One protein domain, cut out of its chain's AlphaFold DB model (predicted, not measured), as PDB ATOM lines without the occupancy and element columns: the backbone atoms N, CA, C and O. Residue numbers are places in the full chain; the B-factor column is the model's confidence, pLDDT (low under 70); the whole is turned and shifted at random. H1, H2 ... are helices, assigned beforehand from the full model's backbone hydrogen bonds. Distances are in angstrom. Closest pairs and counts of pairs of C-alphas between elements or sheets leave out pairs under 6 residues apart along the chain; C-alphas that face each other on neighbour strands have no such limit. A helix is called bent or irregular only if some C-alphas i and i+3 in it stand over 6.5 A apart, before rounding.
ATOM      1  N   PRO A   7     468.978 437.051 410.442       80.88
ATOM      2  CA  PRO A   7     468.250 437.181 409.177       80.88
ATOM      3  C   PRO A   7     468.613 436.124 408.121       80.88
ATOM      4  O   PRO A   7     467.749 435.697 407.357       80.88
ATOM      5  N   LEU A   8     469.871 435.667 408.087       88.25
ATOM      6  CA  LEU A   8     470.334 434.642 407.140       88.25
ATOM      7  C   LEU A   8     470.068 433.225 407.638       88.25
ATOM      8  O   LEU A   8     469.847 432.321 406.833       88.25
ATOM      9  N   ARG A   9     470.061 433.034 408.962       91.31
ATOM     10  CA  ARG A   9     469.934 431.715 409.584       91.31
ATOM     11  C   ARG A   9     468.703 430.958 409.101       91.31
ATOM     12  O   ARG A   9     468.830 429.792 408.757       91.31
ATOM     13  N   ARG A  10     467.546 431.620 408.991       92.81
ATOM     14  CA  ARG A  10     466.312 430.966 408.519       92.81
ATOM     15  C   ARG A  10     466.464 430.333 407.134       92.81
ATOM     16  O   ARG A  10     465.990 429.226 406.916       92.81
ATOM     17  N   TYR A  11     467.152 431.012 406.218       96.25
ATOM     18  CA  TYR A  11     467.335 430.530 404.853       96.25
ATOM     19  C   TYR A  11     468.352 429.392 404.810       96.25
ATOM     20  O   TYR A  11     468.139 428.407 404.110       96.25
ATOM     21  N   VAL A  12     469.425 429.494 405.599       96.19
ATOM     22  CA  VAL A  12     470.420 428.422 405.732       96.19
ATOM     23  C   VAL A  12     469.801 427.172 406.356       96.19
ATOM     24  O   VAL A  12     470.020 426.082 405.840       96.19
ATOM     25  N   ASP A  13     468.980 427.317 407.398       95.81
ATOM     26  CA  ASP A  13     468.276 426.202 408.039       95.81
ATOM     27  C   ASP A  13     467.302 425.522 407.059       95.81
ATOM     28  O   ASP A  13     467.253 424.295 406.983       95.81
ATOM     29  N   GLU A  14     466.553 426.298 406.266       96.62
ATOM     30  CA  GLU A  14     465.674 425.761 405.218       96.62
ATOM     31  C   GLU A  14     466.455 424.985 404.145       96.62
ATOM     32  O   GLU A  14     466.047 423.883 403.776       96.62
ATOM     33  N   VAL A  15     467.589 425.520 403.677       97.94
ATOM     34  CA  VAL A  15     468.459 424.825 402.713       97.94
ATOM     35  C   VAL A  15     469.101 423.588 403.327       97.94
ATOM     36  O   VAL A  15     469.188 422.568 402.659       97.94
ATOM     37  N   LEU A  16     469.520 423.628 404.591       97.06
ATOM     38  CA  LEU A  16     470.107 422.469 405.257       97.06
ATOM     39  C   LEU A  16     469.091 421.324 405.401       97.06
ATOM     40  O   LEU A  16     469.457 420.162 405.232       97.06
ATOM     41  N   MET A  17     467.819 421.643 405.671       96.88
ATOM     42  CA  MET A  17     466.740 420.651 405.745       96.88
ATOM     43  C   MET A  17     466.381 420.051 404.381       96.88
ATOM     44  O   MET A  17     466.067 418.863 404.306       96.88
ATOM     45  N   GLU A  18     466.396 420.852 403.313       97.56
ATOM     46  CA  GLU A  18     466.023 420.408 401.966       97.56
ATOM     47  C   GLU A  18     466.922 421.058 400.890       97.56
ATOM     48  O   GLU A  18     466.489 421.988 400.199       97.56
ATOM     49  N   PRO A  19     468.175 420.576 400.706       98.00
ATOM     50  CA  PRO A  19     469.164 421.238 399.841       98.00
ATOM     51  C   PRO A  19     468.728 421.406 398.384       98.00
ATOM     52  O   PRO A  19     469.080 422.390 397.735       98.00
ATOM     53  N   ASP A  20     467.905 420.490 397.877       97.44
ATOM     54  CA  ASP A  20     467.363 420.530 396.513       97.44
ATOM     55  C   ASP A  20     466.454 421.746 396.266       97.44
ATOM     56  O   ASP A  20     466.232 422.128 395.119       97.44
ATOM     57  N   ARG A  21     465.969 422.403 397.328       97.38
ATOM     58  CA  ARG A  21     465.157 423.624 397.248       97.38
ATOM     59  C   ARG A  21     465.960 424.908 397.401       97.38
ATOM     60  O   ARG A  21     465.360 425.974 397.528       97.38
ATOM     61  N   ALA A  22     467.292 424.848 397.344       98.12
ATOM     62  CA  ALA A  22     468.148 426.030 397.453       98.12
ATOM     63  C   ALA A  22     467.725 427.170 396.511       98.12
ATOM     64  O   ALA A  22     467.665 428.314 396.952       98.12
ATOM     65  N   ARG A  23     467.318 426.855 395.270       98.06
ATOM     66  CA  ARG A  23     466.805 427.844 394.304       98.06
ATOM     67  C   ARG A  23     465.515 428.519 394.771       98.06
ATOM     68  O   ARG A  23     465.428 429.744 394.755       98.06
ATOM     69  N   ASP A  24     464.541 427.750 395.255       97.94
ATOM     70  CA  ASP A  24     463.287 428.299 395.791       97.94
ATOM     71  C   ASP A  24     463.538 429.199 397.006       97.94
ATOM     72  O   ASP A  24     462.872 430.220 397.190       97.94
ATOM     73  N   VAL A  25     464.462 428.784 397.878       98.12
ATOM     74  CA  VAL A  25     464.836 429.535 399.081       98.12
ATOM     75  C   VAL A  25     465.558 430.825 398.687       98.12
ATOM     76  O   VAL A  25     465.197 431.893 399.179       98.12
ATOM     77  N   ALA A  26     466.506 430.754 397.751       97.81
ATOM     78  CA  ALA A  26     467.223 431.905 397.214       97.81
ATOM     79  C   ALA A  26     466.282 432.912 396.539       97.81
ATOM     80  O   ALA A  26     466.411 434.109 396.777       97.81
ATOM     81  N   ALA A  27     465.294 432.450 395.766       97.50
ATOM     82  CA  ALA A  27     464.290 433.316 395.150       97.50
ATOM     83  C   ALA A  27     463.433 434.055 396.194       97.50
ATOM     84  O   ALA A  27     463.151 435.242 396.040       97.50
ATOM     85  N   ARG A  28     463.061 433.390 397.301       96.62
ATOM     86  CA  ARG A  28     462.383 434.061 398.427       96.62
ATOM     87  C   ARG A  28     463.295 435.061 399.132       96.62
ATOM     88  O   ARG A  28     462.846 436.160 399.439       96.62
ATOM     89  N   MET A  29     464.556 434.694 399.362       95.88
ATOM     90  CA  MET A  29     465.552 435.569 399.983       95.88
ATOM     91  C   MET A  29     465.830 436.812 399.132       95.88
ATOM     92  O   MET A  29     466.006 437.897 399.672       95.88
ATOM     93  N   LEU A  30     465.813 436.685 397.804       95.06
ATOM     94  CA  LEU A  30     466.006 437.811 396.892       95.06
ATOM     95  C   LEU A  30     464.895 438.871 397.017       95.06
ATOM     96  O   LEU A  30     465.151 440.053 396.803       95.06
ATOM     97  N   ALA A  31     463.680 438.465 397.396       94.19
ATOM     98  CA  ALA A  31     462.553 439.364 397.645       94.19
ATOM     99  C   ALA A  31     462.544 439.971 399.065       94.19
ATOM    100  O   ALA A  31     461.662 440.764 399.393       94.19
ATOM    101  N   ASP A  32     463.497 439.595 399.919       94.94
ATOM    102  CA  ASP A  32     463.608 440.054 401.299       94.94
ATOM    103  C   ASP A  32     464.580 441.234 401.406       94.94
ATOM    104  O   ASP A  32     465.800 441.070 401.475       94.94
ATOM    105  N   GLU A  33     464.024 442.446 401.418       91.94
ATOM    106  CA  GLU A  33     464.790 443.696 401.405       91.94
ATOM    107  C   GLU A  33     465.774 443.820 402.577       91.94
ATOM    108  O   GLU A  33     466.881 444.333 402.392       91.94
ATOM    109  N   GLU A  34     465.410 443.339 403.771       90.12
ATOM    110  CA  GLU A  34     466.272 443.421 404.955       90.12
ATOM    111  C   GLU A  34     467.521 442.554 404.773       90.12
ATOM    112  O   GLU A  34     468.650 442.999 405.018       90.12
ATOM    113  N   VAL A  35     467.336 441.333 404.272       91.56
ATOM    114  CA  VAL A  35     468.445 440.411 404.016       91.56
ATOM    115  C   VAL A  35     469.280 440.846 402.824       91.56
ATOM    116  O   VAL A  35     470.509 440.795 402.898       91.56
ATOM    117  N   MET A  36     468.662 441.359 401.762       91.94
ATOM    118  CA  MET A  36     469.404 441.881 400.614       91.94
ATOM    119  C   MET A  36     470.215 443.135 400.964       91.94
ATOM    120  O   MET A  36     471.344 443.287 400.484       91.94
ATOM    121  N   LEU A  37     469.710 444.000 401.851       88.56
ATOM    122  CA  LEU A  37     470.484 445.119 402.388       88.56
ATOM    123  C   LEU A  37     471.683 444.620 403.203       88.56
ATOM    124  O   LEU A  37     472.804 445.093 402.998       88.56
ATOM    125  N   TYR A  38     471.470 443.637 404.084       87.31
ATOM    126  CA  TYR A  38     472.548 443.023 404.860       87.31
ATOM    127  C   TYR A  38     473.632 442.419 403.951       87.31
ATOM    128  O   TYR A  38     474.815 442.742 404.092       87.31
ATOM    129  N   LEU A  39     473.234 441.608 402.966       87.81
ATOM    130  CA  LEU A  39     474.144 440.991 401.999       87.81
ATOM    131  C   LEU A  39     474.896 442.028 401.164       87.81
ATOM    132  O   LEU A  39     476.071 441.823 400.866       87.81
ATOM    133  N   SER A  40     474.269 443.157 400.827       85.50
ATOM    134  CA  SER A  40     474.933 444.249 400.104       85.50
ATOM    135  C   SER A  40     476.075 444.857 400.925       85.50
ATOM    136  O   SER A  40     477.166 445.080 400.400       85.50
ATOM    137  N   VAL A  41     475.864 445.068 402.229       85.31
ATOM    138  CA  VAL A  41     476.905 445.578 403.139       85.31
ATOM    139  C   VAL A  41     478.044 444.571 403.301       85.31
ATOM    140  O   VAL A  41     479.211 444.949 403.193       85.31
ATOM    141  N   VAL A  42     477.723 443.291 403.507       83.19
ATOM    142  CA  VAL A  42     478.734 442.225 403.608       83.19
ATOM    143  C   VAL A  42     479.522 442.092 402.305       83.19
ATOM    144  O   VAL A  42     480.747 441.998 402.333       83.19
ATOM    145  N   SER A  43     478.846 442.171 401.158       81.06
ATOM    146  CA  SER A  43     479.487 442.105 399.841       81.06
ATOM    147  C   SER A  43     480.479 443.248 399.633       81.06
ATOM    148  O   SER A  43     481.560 443.017 399.101       81.06
ATOM    149  N   MET A  44     480.172 444.469 400.091       80.56
ATOM    150  CA  MET A  44     481.127 445.585 400.029       80.56
ATOM    151  C   MET A  44     482.385 445.325 400.865       80.56
ATOM    152  O   MET A  44     483.478 445.692 400.439       80.56
ATOM    153  N   ALA A  45     482.254 444.673 402.022       81.38
ATOM    154  CA  ALA A  45     483.413 444.257 402.810       81.38
ATOM    155  C   ALA A  45     484.219 443.159 402.095       81.38
ATOM    156  O   ALA A  45     485.447 443.203 402.102       81.38
ATOM    157  N   ALA A  46     483.546 442.227 401.411       81.38
ATOM    158  CA  ALA A  46     484.196 441.163 400.646       81.38
ATOM    159  C   ALA A  46     485.053 441.690 399.476       81.38
ATOM    160  O   ALA A  46     486.058 441.076 399.134       81.38
ATOM    161  N   VAL A  47     484.745 442.869 398.915       81.56
ATOM    162  CA  VAL A  47     485.585 443.520 397.883       81.56
ATOM    163  C   VAL A  47     486.995 443.857 398.394       81.56
ATOM    164  O   VAL A  47     487.926 444.026 397.601       81.56
ATOM    165  N   ALA A  48     487.192 443.940 399.711       84.25
ATOM    166  CA  ALA A  48     488.505 444.165 400.306       84.25
ATOM    167  C   ALA A  48     489.378 442.896 400.372       84.25
ATOM    168  O   ALA A  48     490.589 443.040 400.513       84.25
ATOM    169  N   LEU A  49     488.811 441.695 400.200       85.75
ATOM    170  CA  LEU A  49     489.543 440.426 400.335       85.75
ATOM    171  C   LEU A  49     490.614 440.256 399.260       85.75
ATOM    172  O   LEU A  49     490.348 440.469 398.078       85.75
ATOM    173  N   THR A  50     491.837 439.872 399.603       88.19
ATOM    174  CA  THR A  50     492.832 439.523 398.578       88.19
ATOM    175  C   THR A  50     492.448 438.214 397.870       88.19
ATOM    176  O   THR A  50     491.669 437.427 398.412       88.19
ATOM    177  N   PRO A  51     492.973 437.955 396.656       86.12
ATOM    178  CA  PRO A  51     492.875 436.641 396.021       86.12
ATOM    179  C   PRO A  51     493.189 435.478 396.963       86.12
ATOM    180  O   PRO A  51     492.449 434.505 397.026       86.12
ATOM    181  N   GLU A  52     494.262 435.611 397.739       89.12
ATOM    182  CA  GLU A  52     494.722 434.586 398.669       89.12
ATOM    183  C   GLU A  52     493.728 434.369 399.815       89.12
ATOM    184  O   GLU A  52     493.472 433.223 400.178       89.12
ATOM    185  N   GLU A  53     493.142 435.443 400.352       90.44
ATOM    186  CA  GLU A  53     492.109 435.359 401.391       90.44
ATOM    187  C   GLU A  53     490.834 434.679 400.867       90.44
ATOM    188  O   GLU A  53     490.226 433.878 401.580       90.44
ATOM    189  N   LEU A  54     490.440 434.949 399.617       86.50
ATOM    190  CA  LEU A  54     489.300 434.284 398.984       86.50
ATOM    191  C   LEU A  54     489.575 432.788 398.755       86.50
ATOM    192  O   LEU A  54     488.767 431.949 399.157       86.50
ATOM    193  N   SER A  55     490.740 432.438 398.199       87.38
ATOM    194  CA  SER A  55     491.157 431.039 398.033       87.38
ATOM    195  C   SER A  55     491.249 430.295 399.373       87.38
ATOM    196  O   SER A  55     490.916 429.111 399.457       87.38
ATOM    197  N   GLU A  56     491.671 430.964 400.452       89.69
ATOM    198  CA  GLU A  56     491.692 430.373 401.795       89.69
ATOM    199  C   GLU A  56     490.279 430.063 402.307       89.69
ATOM    200  O   GLU A  56     490.055 428.975 402.844       89.69
ATOM    201  N   GLN A  57     489.305 430.953 402.084       85.69
ATOM    202  CA  GLN A  57     487.906 430.664 402.420       85.69
ATOM    203  C   GLN A  57     487.368 429.457 401.650       85.69
ATOM    204  O   GLN A  57     486.644 428.639 402.215       85.69
ATOM    205  N   LEU A  58     487.752 429.302 400.384       84.12
ATOM    206  CA  LEU A  58     487.295 428.191 399.553       84.12
ATOM    207  C   LEU A  58     487.925 426.857 399.955       84.12
ATOM    208  O   LEU A  58     487.250 425.823 399.979       84.12
ATOM    209  N   ARG A  59     489.182 426.888 400.410       89.12
ATOM    210  CA  ARG A  59     489.845 425.723 401.004       89.12
ATOM    211  C   ARG A  59     489.109 425.205 402.241       89.12
ATOM    212  O   ARG A  59     489.058 423.990 402.428       89.12
ATOM    213  N   LEU A  60     488.483 426.071 403.047       91.69
ATOM    214  CA  LEU A  60     487.668 425.625 404.190       91.69
ATOM    215  C   LEU A  60     486.524 424.704 403.749       91.69
ATOM    216  O   LEU A  60     486.238 423.715 404.424       91.69
ATOM    217  N   TYR A  61     485.893 424.984 402.606       93.12
ATOM    218  CA  TYR A  61     484.846 424.118 402.065       93.12
ATOM    219  C   TYR A  61     485.420 422.811 401.517       93.12
ATOM    220  O   TYR A  61     484.880 421.747 401.815       93.12
ATOM    221  N   GLN A  62     486.555 422.844 400.810       91.31
ATOM    222  CA  GLN A  62     487.235 421.615 400.373       91.31
ATOM    223  C   GLN A  62     487.549 420.694 401.563       91.31
ATOM    224  O   GLN A  62     487.300 419.489 401.526       91.31
ATOM    225  N   GLU A  63     488.051 421.266 402.659       93.00
ATOM    226  CA  GLU A  63     488.304 420.540 403.903       93.00
ATOM    227  C   GLU A  63     487.021 419.997 404.529       93.00
ATOM    228  O   GLU A  63     487.002 418.852 404.985       93.00
ATOM    229  N   ARG A  64     485.939 420.786 404.507       94.31
ATOM    230  CA  ARG A  64     484.631 420.387 405.037       94.31
ATOM    231  C   ARG A  64     484.079 419.142 404.339       94.31
ATOM    232  O   ARG A  64     483.471 418.313 405.018       94.31
ATOM    233  N   PHE A  65     484.300 419.009 403.032       95.12
ATOM    234  CA  PHE A  65     483.777 417.911 402.213       95.12
ATOM    235  C   PHE A  65     484.722 416.711 402.052       95.12
ATOM    236  O   PHE A  65     484.242 415.648 401.663       95.12
ATOM    237  N   ARG A  66     486.017 416.827 402.391       91.00
ATOM    238  CA  ARG A  66     487.063 415.810 402.134       91.00
ATOM    239  C   ARG A  66     486.653 414.362 402.441       91.00
ATOM    240  O   ARG A  66     486.904 413.477 401.631       91.00
ATOM    241  N   ASP A  67     485.999 414.136 403.579       90.00
ATOM    242  CA  ASP A  67     485.624 412.796 404.061       90.00
ATOM    243  C   ASP A  67     484.105 412.544 404.016       90.00
ATOM    244  O   ASP A  67     483.595 411.606 404.629       90.00
ATOM    245  N   SER A  68     483.357 413.391 403.305       90.81
ATOM    246  CA  SER A  68     481.891 413.310 403.236       90.81
ATOM    247  C   SER A  68     481.380 412.234 402.270       90.81
ATOM    248  O   SER A  68     480.242 411.798 402.393       90.81
ATOM    249  N   GLY A  69     482.206 411.777 401.320       92.00
ATOM    250  CA  GLY A  69     481.792 410.826 400.280       92.00
ATOM    251  C   GLY A  69     481.081 411.463 399.078       92.00
ATOM    252  O   GLY A  69     480.550 410.738 398.235       92.00
ATOM    253  N   VAL A  70     481.078 412.797 398.981       95.75
ATOM    254  CA  VAL A  70     480.709 413.554 397.777       95.75
ATOM    255  C   VAL A  70     481.911 414.371 397.304       95.75
ATOM    256  O   VAL A  70     482.601 414.982 398.116       95.75
ATOM    257  N   ASP A  71     482.170 414.357 395.997       95.06
ATOM    258  CA  ASP A  71     483.180 415.218 395.380       95.06
ATOM    259  C   ASP A  71     482.522 416.522 394.927       95.06
ATOM    260  O   ASP A  71     481.527 416.499 394.199       95.06
ATOM    261  N   VAL A  72     483.067 417.638 395.398       96.06
ATOM    262  CA  VAL A  72     482.602 419.003 395.105       96.06
ATOM    263  C   VAL A  72     483.726 419.868 394.532       96.06
ATOM    264  O   VAL A  72     483.585 421.085 394.457       96.06
ATOM    265  N   THR A  73     484.867 419.265 394.182       94.38
ATOM    266  CA  THR A  73     486.090 419.986 393.800       94.38
ATOM    267  C   THR A  73     485.841 420.940 392.639       94.38
ATOM    268  O   THR A  73     486.047 422.139 392.789       94.38
ATOM    269  N   GLU A  74     485.305 420.423 391.534       95.06
ATOM    270  CA  GLU A  74     484.984 421.204 390.335       95.06
ATOM    271  C   GLU A  74     483.988 422.330 390.642       95.06
ATOM    272  O   GLU A  74     484.153 423.468 390.216       95.06
ATOM    273  N   SER A  75     482.981 422.055 391.469       95.69
ATOM    274  CA  SER A  75     481.976 423.050 391.844       95.69
ATOM    275  C   SER A  75     482.553 424.185 392.685       95.69
ATOM    276  O   SER A  75     482.168 425.341 392.510       95.69
ATOM    277  N   LEU A  76     483.493 423.877 393.581       95.81
ATOM    278  CA  LEU A  76     484.220 424.893 394.339       95.81
ATOM    279  C   LEU A  76     485.176 425.690 393.446       95.81
ATOM    280  O   LEU A  76     485.287 426.895 393.645       95.81
ATOM    281  N   GLU A  77     485.808 425.058 392.453       94.88
ATOM    282  CA  GLU A  77     486.647 425.739 391.456       94.88
ATOM    283  C   GLU A  77     485.828 426.715 390.597       94.88
ATOM    284  O   GLU A  77     486.246 427.855 390.412       94.88
ATOM    285  N   VAL A  78     484.627 426.331 390.150       95.62
ATOM    286  CA  VAL A  78     483.715 427.230 389.414       95.62
ATOM    287  C   VAL A  78     483.326 428.446 390.258       95.62
ATOM    288  O   VAL A  78     483.320 429.578 389.768       95.62
ATOM    289  N   ILE A  79     483.001 428.234 391.537       95.44
ATOM    290  CA  ILE A  79     482.647 429.328 392.453       95.44
ATOM    291  C   ILE A  79     483.858 430.237 392.690       95.44
ATOM    292  O   ILE A  79     483.719 431.460 392.609       95.44
ATOM    293  N   GLU A  80     485.041 429.655 392.922       94.00
ATOM    294  CA  GLU A  80     486.301 430.394 393.048       94.00
ATOM    295  C   GLU A  80     486.539 431.279 391.835       94.00
ATOM    296  O   GLU A  80     486.788 432.478 391.957       94.00
ATOM    297  N   GLU A  81     486.436 430.681 390.656       94.56
ATOM    298  CA  GLU A  81     486.692 431.325 389.388       94.56
ATOM    299  C   GLU A  81     485.740 432.502 389.144       94.56
ATOM    300  O   GLU A  81     486.175 433.575 388.697       94.56
ATOM    301  N   HIS A  82     484.456 432.322 389.456       94.62
ATOM    302  CA  HIS A  82     483.449 433.372 389.348       94.62
ATOM    303  C   HIS A  82     483.708 434.518 390.327       94.62
ATOM    304  O   HIS A  82     483.740 435.683 389.916       94.62
ATOM    305  N   ASP A  83     483.933 434.214 391.607       93.12
ATOM    306  CA  ASP A  83     484.145 435.234 392.637       93.12
ATOM    307  C   ASP A  83     485.452 436.003 392.412       93.12
ATOM    308  O   ASP A  83     485.472 437.233 392.512       93.12
ATOM    309  N   MET A  84     486.520 435.312 392.014       92.44
ATOM    310  CA  MET A  84     487.794 435.920 391.633       92.44
ATOM    311  C   MET A  84     487.646 436.844 390.427       92.44
ATOM    312  O   MET A  84     488.149 437.974 390.431       92.44
ATOM    313  N   TRP A  85     486.931 436.392 389.394       92.88
ATOM    314  CA  TRP A  85     486.653 437.208 388.218       92.88
ATOM    315  C   TRP A  85     485.843 438.459 388.591       92.88
ATOM    316  O   TRP A  85     486.246 439.573 388.245       92.88
ATOM    317  N   LYS A  86     484.755 438.304 389.352       92.31
ATOM    318  CA  LYS A  86     483.910 439.408 389.828       92.31
ATOM    319  C   LYS A  86     484.705 440.405 390.670       92.31
ATOM    320  O   LYS A  86     484.602 441.614 390.455       92.31
ATOM    321  N   LEU A  87     485.533 439.921 391.595       91.12
ATOM    322  CA  LEU A  87     486.386 440.747 392.448       91.12
ATOM    323  C   LEU A  87     487.394 441.560 391.628       91.12
ATOM    324  O   LEU A  87     487.560 442.759 391.867       91.12
ATOM    325  N   LYS A  88     488.026 440.936 390.628       90.88
ATOM    326  CA  LYS A  88     488.906 441.627 389.681       90.88
ATOM    327  C   LYS A  88     488.160 442.749 388.960       90.88
ATOM    328  O   LYS A  88     488.650 443.877 388.930       90.88
ATOM    329  N   GLN A  89     486.956 442.485 388.446       91.81
ATOM    330  CA  GLN A  89     486.171 443.514 387.759       91.81
ATOM    331  C   GLN A  89     485.795 444.681 388.677       91.81
ATOM    332  O   GLN A  89     485.908 445.836 388.271       91.81
ATOM    333  N   LEU A  90     485.405 444.403 389.923       89.50
ATOM    334  CA  LEU A  90     485.069 445.436 390.906       89.50
ATOM    335  C   LEU A  90     486.266 446.329 391.265       89.50
ATOM    336  O   LEU A  90     486.073 447.498 391.596       89.50
ATOM    337  N   ARG A  91     487.493 445.803 391.185       88.50
ATOM    338  CA  ARG A  91     488.729 446.537 391.501       88.50
ATOM    339  C   ARG A  91     489.299 447.304 390.322       88.50
ATOM    340  O   ARG A  91     489.733 448.441 390.483       88.50
ATOM    341  N   GLU A  92     489.330 446.671 389.159       90.19
ATOM    342  CA  GLU A  92     490.087 447.161 388.006       90.19
ATOM    343  C   GLU A  92     489.184 447.811 386.952       90.19
ATOM    344  O   GLU A  92     489.603 448.756 386.288       90.19
ATOM    345  N   ASN A  93     487.932 447.357 386.825       90.25
ATOM    346  CA  ASN A  93     487.036 447.700 385.714       90.25
ATOM    347  C   ASN A  93     485.621 448.096 386.174       90.25
ATOM    348  O   ASN A  93     484.652 447.893 385.437       90.25
ATOM    349  N   LEU A  94     485.486 448.682 387.372       89.56
ATOM    350  CA  LEU A  94     484.196 448.879 388.047       89.56
ATOM    351  C   LEU A  94     483.124 449.522 387.160       89.56
ATOM    352  O   LEU A  94     482.006 449.025 387.100       89.56
ATOM    353  N   MET A  95     483.456 450.608 386.455       89.75
ATOM    354  CA  MET A  95     482.484 451.324 385.619       89.75
ATOM    355  C   MET A  95     481.973 450.466 384.460       89.75
ATOM    356  O   MET A  95     480.780 450.466 384.175       89.75
ATOM    357  N   ARG A  96     482.864 449.717 383.803       87.81
ATOM    358  CA  ARG A  96     482.506 448.841 382.682       87.81
ATOM    359  C   ARG A  96     481.689 447.647 383.161       87.81
ATOM    360  O   ARG A  96     480.675 447.327 382.553       87.81
ATOM    361  N   TYR A  97     482.093 447.052 384.279       90.50
ATOM    362  CA  TYR A  97     481.348 445.981 384.927       90.50
ATOM    363  C   TYR A  97     479.947 446.433 385.351       90.50
ATOM    364  O   TYR A  97     478.965 445.788 385.004       90.50
ATOM    365  N   ALA A  98     479.835 447.577 386.031       91.06
ATOM    366  CA  ALA A  98     478.555 448.125 386.471       91.06
ATOM    367  C   ALA A  98     477.619 448.429 385.292       91.06
ATOM    368  O   ALA A  98     476.442 448.077 385.354       91.06
ATOM    369  N   SER A  99     478.133 449.024 384.208       90.06
ATOM    370  CA  SER A  99     477.347 449.257 382.990       90.06
ATOM    371  C   SER A  99     476.864 447.949 382.368       90.06
ATOM    372  O   SER A  99     475.668 447.810 382.139       90.06
ATOM    373  N   ALA A 100     477.750 446.963 382.188       89.88
ATOM    374  CA  ALA A 100     477.385 445.668 381.615       89.88
ATOM    375  C   ALA A 100     476.322 444.935 382.451       89.88
ATOM    376  O   ALA A 100     475.364 444.400 381.901       89.88
ATOM    377  N   MET A 101     476.440 444.957 383.783       90.06
ATOM    378  CA  MET A 101     475.433 444.364 384.667       90.06
ATOM    379  C   MET A 101     474.096 445.117 384.612       90.06
ATOM    380  O   MET A 101     473.039 444.491 384.651       90.06
ATOM    381  N   ALA A 102     474.121 446.449 384.498       90.44
ATOM    382  CA  ALA A 102     472.911 447.257 384.350       90.44
ATOM    383  C   ALA A 102     472.232 447.052 382.985       90.44
ATOM    384  O   ALA A 102     471.003 447.044 382.915       90.44
ATOM    385  N   ASP A 103     473.012 446.885 381.915       89.94
ATOM    386  CA  ASP A 103     472.518 446.516 380.586       89.94
ATOM    387  C   ASP A 103     471.885 445.126 380.617       89.94
ATOM    388  O   ASP A 103     470.729 444.975 380.225       89.94
ATOM    389  N   PHE A 104     472.581 444.146 381.195       89.50
ATOM    390  CA  PHE A 104     472.084 442.784 381.352       89.50
ATOM    391  C   PHE A 104     470.759 442.729 382.122       89.50
ATOM    392  O   PHE A 104     469.794 442.149 381.636       89.50
ATOM    393  N   ALA A 105     470.661 443.401 383.273       91.19
ATOM    394  CA  ALA A 105     469.431 443.428 384.067       91.19
ATOM    395  C   ALA A 105     468.257 444.120 383.355       91.19
ATOM    396  O   ALA A 105     467.098 443.793 383.608       91.19
ATOM    397  N   ARG A 106     468.537 445.088 382.475       90.88
ATOM    398  CA  ARG A 106     467.511 445.816 381.720       90.88
ATOM    399  C   ARG A 106     467.025 445.032 380.505       90.88
ATOM    400  O   ARG A 106     465.831 445.037 380.224       90.88
ATOM    401  N   GLU A 107     467.949 444.436 379.761       90.75
ATOM    402  CA  GLU A 107     467.671 443.757 378.493       90.75
ATOM    403  C   GLU A 107     467.231 442.304 378.704       90.75
ATOM    404  O   GLU A 107     466.394 441.807 377.954       90.75
ATOM    405  N   TYR A 108     467.729 441.661 379.763       91.25
ATOM    406  CA  TYR A 108     467.494 440.256 380.098       91.25
ATOM    407  C   TYR A 108     467.087 440.096 381.576       91.25
ATOM    408  O   TYR A 108     467.777 439.430 382.350       91.25
ATOM    409  N   PRO A 109     465.967 440.701 382.017       92.69
ATOM    410  CA  PRO A 109     465.577 440.716 383.429       92.69
ATOM    411  C   PRO A 109     465.325 439.317 384.010       92.69
ATOM    412  O   PRO A 109     465.622 439.078 385.178       92.69
ATOM    413  N   GLU A 110     464.807 438.386 383.203       94.44
ATOM    414  CA  GLU A 110     464.592 436.992 383.610       94.44
ATOM    415  C   GLU A 110     465.927 436.271 383.836       94.44
ATOM    416  O   GLU A 110     466.118 435.645 384.874       94.44
ATOM    417  N   ASP A 111     466.890 436.428 382.926       93.31
ATOM    418  CA  ASP A 111     468.220 435.837 383.087       93.31
ATOM    419  C   ASP A 111     469.003 436.475 384.241       93.31
ATOM    420  O   ASP A 111     469.738 435.791 384.949       93.31
ATOM    421  N   ALA A 112     468.829 437.778 384.472       92.94
ATOM    422  CA  ALA A 112     469.411 438.462 385.620       92.94
ATOM    423  C   ALA A 112     468.835 437.951 386.946       92.94
ATOM    424  O   ALA A 112     469.587 437.756 387.904       92.94
ATOM    425  N   HIS A 113     467.527 437.693 386.995       95.31
ATOM    426  CA  HIS A 113     466.899 437.031 388.133       95.31
ATOM    427  C   HIS A 113     467.467 435.621 388.333       95.31
ATOM    428  O   HIS A 113     467.899 435.296 389.439       95.31
ATOM    429  N   GLU A 114     467.535 434.808 387.275       96.56
ATOM    430  CA  GLU A 114     468.071 433.447 387.368       96.56
ATOM    431  C   GLU A 114     469.537 433.419 387.800       96.56
ATOM    432  O   GLU A 114     469.904 432.595 388.635       96.56
ATOM    433  N   TYR A 115     470.365 434.348 387.318       95.75
ATOM    434  CA  TYR A 115     471.739 434.500 387.791       95.75
ATOM    435  C   TYR A 115     471.791 434.767 389.300       95.75
ATOM    436  O   TYR A 115     472.536 434.098 390.021       95.75
ATOM    437  N   LEU A 116     470.999 435.727 389.793       95.75
ATOM    438  CA  LEU A 116     470.970 436.059 391.218       95.75
ATOM    439  C   LEU A 116     470.494 434.871 392.055       95.75
ATOM    440  O   LEU A 116     471.112 434.564 393.071       95.75
ATOM    441  N   VAL A 117     469.452 434.166 391.610       97.94
ATOM    442  CA  VAL A 117     468.971 432.946 392.271       97.94
ATOM    443  C   VAL A 117     470.060 431.878 392.300       97.94
ATOM    444  O   VAL A 117     470.321 431.327 393.368       97.94
ATOM    445  N   THR A 118     470.737 431.609 391.182       97.75
ATOM    446  CA  THR A 118     471.836 430.635 391.101       97.75
ATOM    447  C   THR A 118     472.975 431.002 392.058       97.75
ATOM    448  O   THR A 118     473.382 430.183 392.884       97.75
ATOM    449  N   TYR A 119     473.448 432.250 392.025       96.38
ATOM    450  CA  TYR A 119     474.560 432.706 392.861       96.38
ATOM    451  C   TYR A 119     474.223 432.683 394.362       96.38
ATOM    452  O   TYR A 119     475.019 432.229 395.191       96.38
ATOM    453  N   LEU A 120     473.013 433.117 394.728       96.56
ATOM    454  CA  LEU A 120     472.535 433.063 396.110       96.56
ATOM    455  C   LEU A 120     472.292 431.622 396.577       96.56
ATOM    456  O   LEU A 120     472.555 431.317 397.738       96.56
ATOM    457  N   SER A 121     471.858 430.723 395.690       98.38
ATOM    458  CA  SER A 121     471.710 429.292 395.996       98.38
ATOM    459  C   SER A 121     473.053 428.656 396.336       98.38
ATOM    460  O   SER A 121     473.157 427.978 397.356       98.38
ATOM    461  N   ALA A 122     474.091 428.918 395.532       97.50
ATOM    462  CA  ALA A 122     475.447 428.445 395.810       97.50
ATOM    463  C   ALA A 122     475.935 428.968 397.168       97.50
ATOM    464  O   ALA A 122     476.392 428.194 398.008       97.50
ATOM    465  N   SER A 123     475.737 430.263 397.432       95.06
ATOM    466  CA  SER A 123     476.100 430.892 398.708       95.06
ATOM    467  C   SER A 123     475.380 430.254 399.905       95.06
ATOM    468  O   SER A 123     476.004 429.965 400.926       95.06
ATOM    469  N   LEU A 124     474.071 429.999 399.789       96.94
ATOM    470  CA  LEU A 124     473.280 429.335 400.828       96.94
ATOM    471  C   LEU A 124     473.741 427.898 401.075       96.94
ATOM    472  O   LEU A 124     473.839 427.488 402.228       96.94
ATOM    473  N   LEU A 125     474.060 427.149 400.018       98.00
ATOM    474  CA  LEU A 125     474.558 425.776 400.117       98.00
ATOM    475  C   LEU A 125     475.941 425.717 400.775       98.00
ATOM    476  O   LEU A 125     476.172 424.863 401.628       98.00
ATOM    477  N   LEU A 126     476.835 426.651 400.450       96.00
ATOM    478  CA  LEU A 126     478.119 426.787 401.135       96.00
ATOM    479  C   LEU A 126     477.919 427.079 402.630       96.00
ATOM    480  O   LEU A 126     478.473 426.373 403.474       96.00
ATOM    481  N   MET A 127     477.060 428.040 402.985       94.75
ATOM    482  CA  MET A 127     476.736 428.312 404.392       94.75
ATOM    483  C   MET A 127     476.117 427.090 405.093       94.75
ATOM    484  O   MET A 127     476.515 426.761 406.211       94.75
ATOM    485  N   ALA A 128     475.208 426.367 404.433       96.19
ATOM    486  CA  ALA A 128     474.612 425.142 404.964       96.19
ATOM    487  C   ALA A 128     475.656 424.036 405.190       96.19
ATOM    488  O   ALA A 128     475.581 423.321 406.187       96.19
ATOM    489  N   ALA A 129     476.675 423.921 404.332       96.31
ATOM    490  CA  ALA A 129     477.760 422.956 404.514       96.31
ATOM    491  C   ALA A 129     478.561 423.203 405.807       96.31
ATOM    492  O   ALA A 129     479.012 422.253 406.458       96.31
ATOM    493  N   LEU A 130     478.730 424.465 406.208       93.56
ATOM    494  CA  LEU A 130     479.391 424.813 407.471       93.56
ATOM    495  C   LEU A 130     478.531 424.453 408.686       93.56
ATOM    496  O   LEU A 130     479.078 424.045 409.710       93.56
ATOM    497  N   GLU A 131     477.208 424.562 408.562       94.12
ATOM    498  CA  GLU A 131     476.252 424.264 409.637       94.12
ATOM    499  C   GLU A 131     475.861 422.781 409.729       94.12
ATOM    500  O   GLU A 131     475.396 422.334 410.783       94.12
ATOM    501  N   ALA A 132     476.071 422.003 408.662       94.62
ATOM    502  CA  ALA A 132     475.802 420.569 408.633       94.62
ATOM    503  C   ALA A 132     476.514 419.852 409.789       94.62
ATOM    504  O   ALA A 132     477.682 420.115 410.087       94.62
ATOM    505  N   ARG A 133     475.829 418.913 410.443       93.75
ATOM    506  CA  ARG A 133     476.314 418.205 411.643       93.75
ATOM    507  C   ARG A 133     476.529 416.719 411.409       93.75
ATOM    508  O   ARG A 133     477.141 416.058 412.247       93.75
ATOM    509  N   SER A 134     476.056 416.210 410.280       93.44
ATOM    510  CA  SER A 134     476.177 414.814 409.879       93.44
ATOM    511  C   SER A 134     476.811 414.672 408.488       93.44
ATOM    512  O   SER A 134     476.701 415.580 407.656       93.44
ATOM    513  N   PRO A 135     477.487 413.542 408.209       93.56
ATOM    514  CA  PRO A 135     477.949 413.220 406.861       93.56
ATOM    515  C   PRO A 135     476.810 413.190 405.833       93.56
ATOM    516  O   PRO A 135     477.000 413.632 404.705       93.56
ATOM    517  N   GLU A 136     475.620 412.720 406.212       94.94
ATOM    518  CA  GLU A 136     474.460 412.634 405.322       94.94
ATOM    519  C   GLU A 136     473.973 414.017 404.863       94.94
ATOM    520  O   GLU A 136     473.702 414.208 403.674       94.94
ATOM    521  N   GLU A 137     473.912 414.992 405.777       96.38
ATOM    522  CA  GLU A 137     473.590 416.387 405.443       96.38
ATOM    523  C   GLU A 137     474.614 416.964 404.460       96.38
ATOM    524  O   GLU A 137     474.228 417.539 403.443       96.38
ATOM    525  N   LEU A 138     475.915 416.748 404.699       96.81
ATOM    526  CA  LEU A 138     476.965 417.195 403.777       96.81
ATOM    527  C   LEU A 138     476.817 416.561 402.396       96.81
ATOM    528  O   LEU A 138     476.890 417.268 401.400       96.81
ATOM    529  N   VAL A 139     476.565 415.255 402.308       97.69
ATOM    530  CA  VAL A 139     476.357 414.590 401.012       97.69
ATOM    531  C   VAL A 139     475.185 415.211 400.256       97.69
ATOM    532  O   VAL A 139     475.286 415.443 399.048       97.69
ATOM    533  N   SER A 140     474.079 415.495 400.946       97.75
ATOM    534  CA  SER A 140     472.912 416.126 400.328       97.75
ATOM    535  C   SER A 140     473.220 417.548 399.850       97.75
ATOM    536  O   SER A 140     472.888 417.895 398.716       97.75
ATOM    537  N   VAL A 141     473.902 418.348 400.675       98.25
ATOM    538  CA  VAL A 141     474.316 419.715 400.330       98.25
ATOM    539  C   VAL A 141     475.291 419.716 399.154       98.25
ATOM    540  O   VAL A 141     475.083 420.463 398.205       98.25
ATOM    541  N   GLY A 142     476.304 418.848 399.156       97.69
ATOM    542  CA  GLY A 142     477.290 418.768 398.075       97.69
ATOM    543  C   GLY A 142     476.662 418.388 396.732       97.69
ATOM    544  O   GLY A 142     476.954 419.002 395.715       97.69
ATOM    545  N   ARG A 143     475.704 417.451 396.714       97.62
ATOM    546  CA  ARG A 143     474.968 417.107 395.480       97.62
ATOM    547  C   ARG A 143     474.113 418.258 394.950       97.62
ATOM    548  O   ARG A 143     473.952 418.400 393.739       97.62
ATOM    549  N   ALA A 144     473.506 419.043 395.836       98.12
ATOM    550  CA  ALA A 144     472.789 420.249 395.438       98.12
ATOM    551  C   ALA A 144     473.754 421.332 394.930       98.12
ATOM    552  O   ALA A 144     473.469 421.948 393.905       98.12
ATOM    553  N   LEU A 145     474.914 421.493 395.574       98.12
ATOM    554  CA  LEU A 145     475.953 422.436 395.163       98.12
ATOM    555  C   LEU A 145     476.459 422.139 393.753       98.12
ATOM    556  O   LEU A 145     476.515 423.058 392.942       98.12
ATOM    557  N   ASN A 146     476.730 420.869 393.436       97.00
ATOM    558  CA  ASN A 146     477.226 420.491 392.114       97.00
ATOM    559  C   ASN A 146     476.262 420.892 390.991       97.00
ATOM    560  O   ASN A 146     476.684 421.494 390.009       97.00
ATOM    561  N   ARG A 147     474.956 420.657 391.175       95.12
ATOM    562  CA  ARG A 147     473.932 421.062 390.196       95.12
ATOM    563  C   ARG A 147     473.867 422.579 390.008       95.12
ATOM    564  O   ARG A 147     473.715 423.051 388.893       95.12
ATOM    565  N   VAL A 148     473.970 423.345 391.095       96.38
ATOM    566  CA  VAL A 148     473.925 424.816 391.029       96.38
ATOM    567  C   VAL A 148     475.202 425.394 390.410       96.38
ATOM    568  O   VAL A 148     475.142 426.423 389.740       96.38
ATOM    569  N   ALA A 149     476.354 424.756 390.622       95.88
ATOM    570  CA  ALA A 149     477.625 425.218 390.073       95.88
ATOM    571  C   ALA A 149     477.676 425.111 388.541       95.88
ATOM    572  O   ALA A 149     478.175 426.033 387.906       95.88
ATOM    573  N   GLU A 150     477.094 424.063 387.948       91.50
ATOM    574  CA  GLU A 150     476.967 423.939 386.484       91.50
ATOM    575  C   GLU A 150     476.231 425.153 385.876       91.50
ATOM    576  O   GLU A 150     476.695 425.752 384.903       91.50
ATOM    577  N   ASP A 151     475.126 425.584 386.497       91.38
ATOM    578  CA  ASP A 151     474.397 426.789 386.076       91.38
ATOM    579  C   ASP A 151     475.257 428.058 386.240       91.38
ATOM    580  O   ASP A 151     475.198 428.974 385.416       91.38
ATOM    581  N   LEU A 152     476.047 428.141 387.317       94.94
ATOM    582  CA  LEU A 152     476.892 429.303 387.602       94.94
ATOM    583  C   LEU A 152     478.026 429.451 386.578       94.94
ATOM    584  O   LEU A 152     478.310 430.570 386.152       94.94
ATOM    585  N   GLU A 153     478.643 428.350 386.152       94.38
ATOM    586  CA  GLU A 153     479.708 428.349 385.143       94.38
ATOM    587  C   GLU A 153     479.244 429.008 383.832       94.38
ATOM    588  O   GLU A 153     479.922 429.886 383.284       94.38
ATOM    589  N   ALA A 154     478.039 428.659 383.374       90.88
ATOM    590  CA  ALA A 154     477.426 429.217 382.170       90.88
ATOM    591  C   ALA A 154     477.266 430.751 382.242       90.88
ATOM    592  O   ALA A 154     477.570 431.479 381.283       90.88
ATOM    593  N   PHE A 155     476.857 431.271 383.404       91.19
ATOM    594  CA  PHE A 155     476.785 432.714 383.642       91.19
ATOM    595  C   PHE A 155     478.171 433.365 383.680       91.19
ATOM    596  O   PHE A 155     478.366 434.404 383.045       91.19
ATOM    597  N   THR A 156     479.146 432.755 384.357       91.69
ATOM    598  CA  THR A 156     480.531 433.255 384.426       91.69
ATOM    599  C   THR A 156     481.122 433.451 383.031       91.69
ATOM    600  O   THR A 156     481.683 434.509 382.728       91.69
ATOM    601  N   LEU A 157     480.953 432.463 382.147       89.75
ATOM    602  CA  LEU A 157     481.408 432.535 380.757       89.75
ATOM    603  C   LEU A 157     480.705 433.657 379.983       89.75
ATOM    604  O   LEU A 157     481.367 434.458 379.317       89.75
ATOM    605  N   THR A 158     479.380 433.762 380.115       87.00
ATOM    606  CA  THR A 158     478.584 434.822 379.473       87.00
ATOM    607  C   THR A 158     479.063 436.212 379.895       87.00
ATOM    608  O   THR A 158     479.263 437.100 379.057       87.00
ATOM    609  N   PHE A 159     479.296 436.420 381.191       88.81
ATOM    610  CA  PHE A 159     479.740 437.719 381.672       88.81
ATOM    611  C   PHE A 159     481.169 438.047 381.271       88.81
ATOM    612  O   PHE A 159     481.441 439.196 380.934       88.81
ATOM    613  N   ARG A 160     482.077 437.070 381.236       89.31
ATOM    614  CA  ARG A 160     483.432 437.283 380.708       89.31
ATOM    615  C   ARG A 160     483.408 437.749 379.264       89.31
ATOM    616  O   ARG A 160     484.072 438.726 378.938       89.31
ATOM    617  N   LEU A 161     482.598 437.122 378.414       84.88
ATOM    618  CA  LEU A 161     482.448 437.555 377.024       84.88
ATOM    619  C   LEU A 161     481.887 438.978 376.932       84.88
ATOM    620  O   LEU A 161     482.416 439.803 376.190       84.88
ATOM    621  N   THR A 162     480.871 439.287 377.736       82.12
ATOM    622  CA  THR A 162     480.223 440.607 377.744       82.12
ATOM    623  C   THR A 162     481.153 441.708 378.264       82.12
ATOM    624  O   THR A 162     481.226 442.798 377.701       82.12
ATOM    625  N   VAL A 163     481.882 441.434 379.347       84.00
ATOM    626  CA  VAL A 163     482.704 442.423 380.051       84.00
ATOM    627  C   VAL A 163     484.100 442.522 379.453       84.00
ATOM    628  O   VAL A 163     484.634 443.623 379.412       84.00
ATOM    629  N   GLU A 164     484.703 441.443 378.963       79.69
ATOM    630  CA  GLU A 164     486.106 441.402 378.511       79.69
ATOM    631  C   GLU A 164     486.253 441.228 376.988       79.69
ATOM    632  O   GLU A 164     487.334 441.469 376.449       79.69
ATOM    633  N   GLY A 165     485.187 440.856 376.271       67.06
ATOM    634  CA  GLY A 165     485.240 440.560 374.840       67.06
ATOM    635  C   GLY A 165     485.610 441.765 373.955       67.06
ATOM    636  O   GLY A 165     485.264 442.909 374.278       67.06
ATOM    637  N   PRO A 166     486.273 441.531 372.802       52.81
ATOM    638  CA  PRO A 166     486.743 442.579 371.885       52.81
ATOM    639  C   PRO A 166     485.616 443.396 371.225       52.81
ATOM    640  O   PRO A 166     485.880 444.468 370.687       52.81
ATOM    641  N   GLU A 167     484.364 442.927 371.285       49.84
ATOM    642  CA  GLU A 167     483.178 443.581 370.701       49.84
ATOM    643  C   GLU A 167     482.316 444.364 371.701       49.84
ATOM    644  O   GLU A 167     481.336 444.994 371.307       49.84
ATOM    645  N   SER A 168     482.696 444.398 372.978       47.41
ATOM    646  CA  SER A 168     481.980 445.135 374.038       47.41
ATOM    647  C   SER A 168     481.911 446.657 373.818       47.41
ATOM    648  O   SER A 168     481.123 447.340 374.465       47.41
ATOM    649  N   GLU A 169     482.681 447.205 372.870       42.53
ATOM    650  CA  GLU A 169     482.534 448.594 372.410       42.53
ATOM    651  C   GLU A 169     481.517 448.768 371.264       42.53
ATOM    652  O   GLU A 169     481.253 449.902 370.859       42.53
ATOM    653  N   ARG A 170     480.954 447.691 370.689       38.06
ATOM    654  CA  ARG A 170     480.140 447.778 369.459       38.06
ATOM    655  C   ARG A 170     478.827 447.009 369.417       38.06
ATOM    656  O   ARG A 170     478.010 447.380 368.575       38.06
ATOM    657  N   GLN A 171     478.567 446.008 370.253       38.34
ATOM    658  CA  GLN A 171     477.278 445.304 370.216       38.34
ATOM    659  C   GLN A 171     476.791 444.961 371.623       38.34
ATOM    660  O   GLN A 171     477.555 444.468 372.449       38.34
ATOM    661  N   GLY A 172     475.519 445.281 371.888       45.72
ATOM    662  CA  GLY A 172     474.814 444.898 373.109       45.72
ATOM    663  C   GLY A 172     474.846 443.387 373.315       45.72
ATOM    664  O   GLY A 172     475.070 442.632 372.368       45.72
ATOM    665  N   VAL A 173     474.660 442.985 374.572       48.78
ATOM    666  CA  VAL A 173     474.803 441.618 375.084       48.78
ATOM    667  C   VAL A 173     474.207 440.610 374.094       48.78
ATOM    668  O   VAL A 173     472.991 440.542 373.922       48.78
ATOM    669  N   ALA A 174     475.061 439.835 373.420       48.28
ATOM    670  CA  ALA A 174     474.626 438.626 372.736       48.28
ATOM    671  C   ALA A 174     474.212 437.641 373.840       48.28
ATOM    672  O   ALA A 174     474.988 437.427 374.766       48.28
ATOM    673  N   GLY A 175     472.966 437.157 373.801       53.31
ATOM    674  CA  GLY A 175     472.279 436.518 374.931       53.31
ATOM    675  C   GLY A 175     473.037 435.400 375.670       53.31
ATOM    676  O   GLY A 175     474.046 434.874 375.204       53.31
ATOM    677  N   VAL A 176     472.515 435.031 376.846       51.00
ATOM    678  CA  VAL A 176     473.151 434.083 377.777       51.00
ATOM    679  C   VAL A 176     473.412 432.728 377.130       51.00
ATOM    680  O   VAL A 176     472.509 432.104 376.575       51.00
ATOM    681  N   ILE A 177     474.649 432.252 377.254       57.09
ATOM    682  CA  ILE A 177     475.062 430.929 376.795       57.09
ATOM    683  C   ILE A 177     474.611 429.922 377.847       57.09
ATOM    684  O   ILE A 177     475.214 429.844 378.910       57.09
ATOM    685  N   ARG A 178     473.553 429.153 377.569       45.84
ATOM    686  CA  ARG A 178     472.972 428.201 378.533       45.84
ATOM    687  C   ARG A 178     473.518 426.774 378.386       45.84
ATOM    688  O   ARG A 178     472.975 425.846 378.976       45.84
ATOM    689  N   GLY A 179     474.569 426.573 377.584       45.62
ATOM    690  CA  GLY A 179     475.222 425.273 377.426       45.62
ATOM    691  C   GLY A 179     476.182 425.166 376.232       45.62
ATOM    692  O   GLY A 179     476.367 426.133 375.484       45.62
ATOM    693  N   PRO A 180     476.778 423.977 376.007       44.31
ATOM    694  CA  PRO A 180     477.797 423.752 374.973       44.31
ATOM    695  C   PRO A 180     477.313 424.036 373.542       44.31
ATOM    696  O   PRO A 180     478.095 424.458 372.686       44.31
ATOM    697  N   ASP A 181     476.026 423.810 373.277       46.03
ATOM    698  CA  ASP A 181     475.415 424.047 371.967       46.03
ATOM    699  C   ASP A 181     475.211 425.541 371.679       46.03
ATOM    700  O   ASP A 181     475.409 425.982 370.542       46.03
ATOM    701  N   ASP A 182     474.901 426.338 372.705       49.31
ATOM    702  CA  ASP A 182     474.824 427.797 372.588       49.31
ATOM    703  C   ASP A 182     476.228 428.402 372.440       49.31
ATOM    704  O   ASP A 182     476.436 429.287 371.610       49.31
ATOM    705  N   LEU A 183     477.224 427.845 373.141       46.72
ATOM    706  CA  LEU A 183     478.628 428.252 373.025       46.72
ATOM    707  C   LEU A 183     479.143 428.066 371.587       46.72
ATOM    708  O   LEU A 183     479.801 428.949 371.038       46.72
ATOM    709  N   ARG A 184     478.798 426.947 370.931       49.06
ATOM    710  CA  ARG A 184     479.173 426.697 369.527       49.06
ATOM    711  C   ARG A 184     478.556 427.686 368.544       49.06
ATOM    712  O   ARG A 184     479.204 427.976 367.548       49.06
ATOM    713  N   ARG A 185     477.339 428.180 368.798       52.38
ATOM    714  CA  ARG A 185     476.684 429.185 367.940       52.38
ATOM    715  C   ARG A 185     477.307 430.569 368.060       52.38
ATOM    716  O   ARG A 185     477.285 431.312 367.089       52.38
ATOM    717  N   VAL A 186     477.814 430.920 369.239       53.62
ATOM    718  CA  VAL A 186     478.445 432.226 369.484       53.62
ATOM    719  C   VAL A 186     479.881 432.263 368.946       53.62
ATOM    720  O   VAL A 186     480.363 433.320 368.556       53.62
ATOM    721  N   LEU A 187     480.565 431.115 368.892       43.28
ATOM    722  CA  LEU A 187     481.958 431.001 368.434       43.28
ATOM    723  C   LEU A 187     482.130 430.710 366.927       43.28
ATOM    724  O   LEU A 187     483.269 430.595 366.469       43.28
ATOM    725  N   SER A 188     481.039 430.542 366.172       43.56
ATOM    726  CA  SER A 188     481.031 430.240 364.726       43.56
ATOM    727  C   SER A 188     480.757 431.468 363.870       43.56
ATOM    728  O   SER A 188     481.464 431.641 362.852       43.56
TER     729      SER A 188
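What this domain is: This is residues 7 to 188 of the 188 residues of an uncharacterized protein of uncultured Acidilobus sp. MG (UniProt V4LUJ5). Two long helices, H7 and H8, make a hairpin through the core, with the helical hairpin H1 and H2 packed on one side and the helical hairpin H4 and H5 on the other. H3 crosses from the H1 and H2 side to the H4 side, H6 makes a corner with H7, and a loose tail ends in little H9. The printed part has 182 residues with nine named helices, H1 to H9 in order, and no named strand: all helix, compact, radius of gyration of the C-alphas 16.6 A, spans 52 by 36 by 32 A.

Where its parts are: H8, residues 135 to 164, measures 40.8 A from C-alpha 135 at (477.949, 413.220, 406.861) to C-alpha 164 at (486.106, 441.402, 378.511), with a kink of 31 degrees near residue 149. H7 is residues 109 to 131, 32.7 A; H5 73 to 92, 28.1 A; H4 51 to 65; H2 19 to 30; H1 7 to 17; H3 33 to 46; H6 94 to 107; H9 180 to 186. H2 is irregular, C-alphas 20 and 23 being 7.7 A apart, and H1 only just, with C-alphas 7 and 10 6.54 A apart.

How they stand to each other: H7, the hub, touches five helices. It runs opposite ways to H8 at 36 degrees, only just a steep tilt; the closest C-alphas, Ala 129 and Leu 138, are 5.9 A apart. H2 touches H7 at Ala 22 and Ser 121, closest C-alphas 5.0 A. H5 touches H8 with residues 74 to 82 alone, closest C-alphas Ser 75 and Ala 149, 5.2 A. H6 and H7 touch only at the corner, closest C-alphas Ala 105 and Ala 112, 5.2 A. H9 touches no helix. Every O i to N i+4 pair is within hydrogen-bond range in H3, H5, H6, H7 and H9; H1 has 6 of 7, H2 6 of 8, H4 10 of 11, H8 23 of 26.

The domain as a whole: The C-alphas farthest apart, Ser 134 and Arg 170, are 52.3 A apart. The printed part has no cut; the link H8 to H9 is long. Residues 165 to 188 have pLDDT under 70.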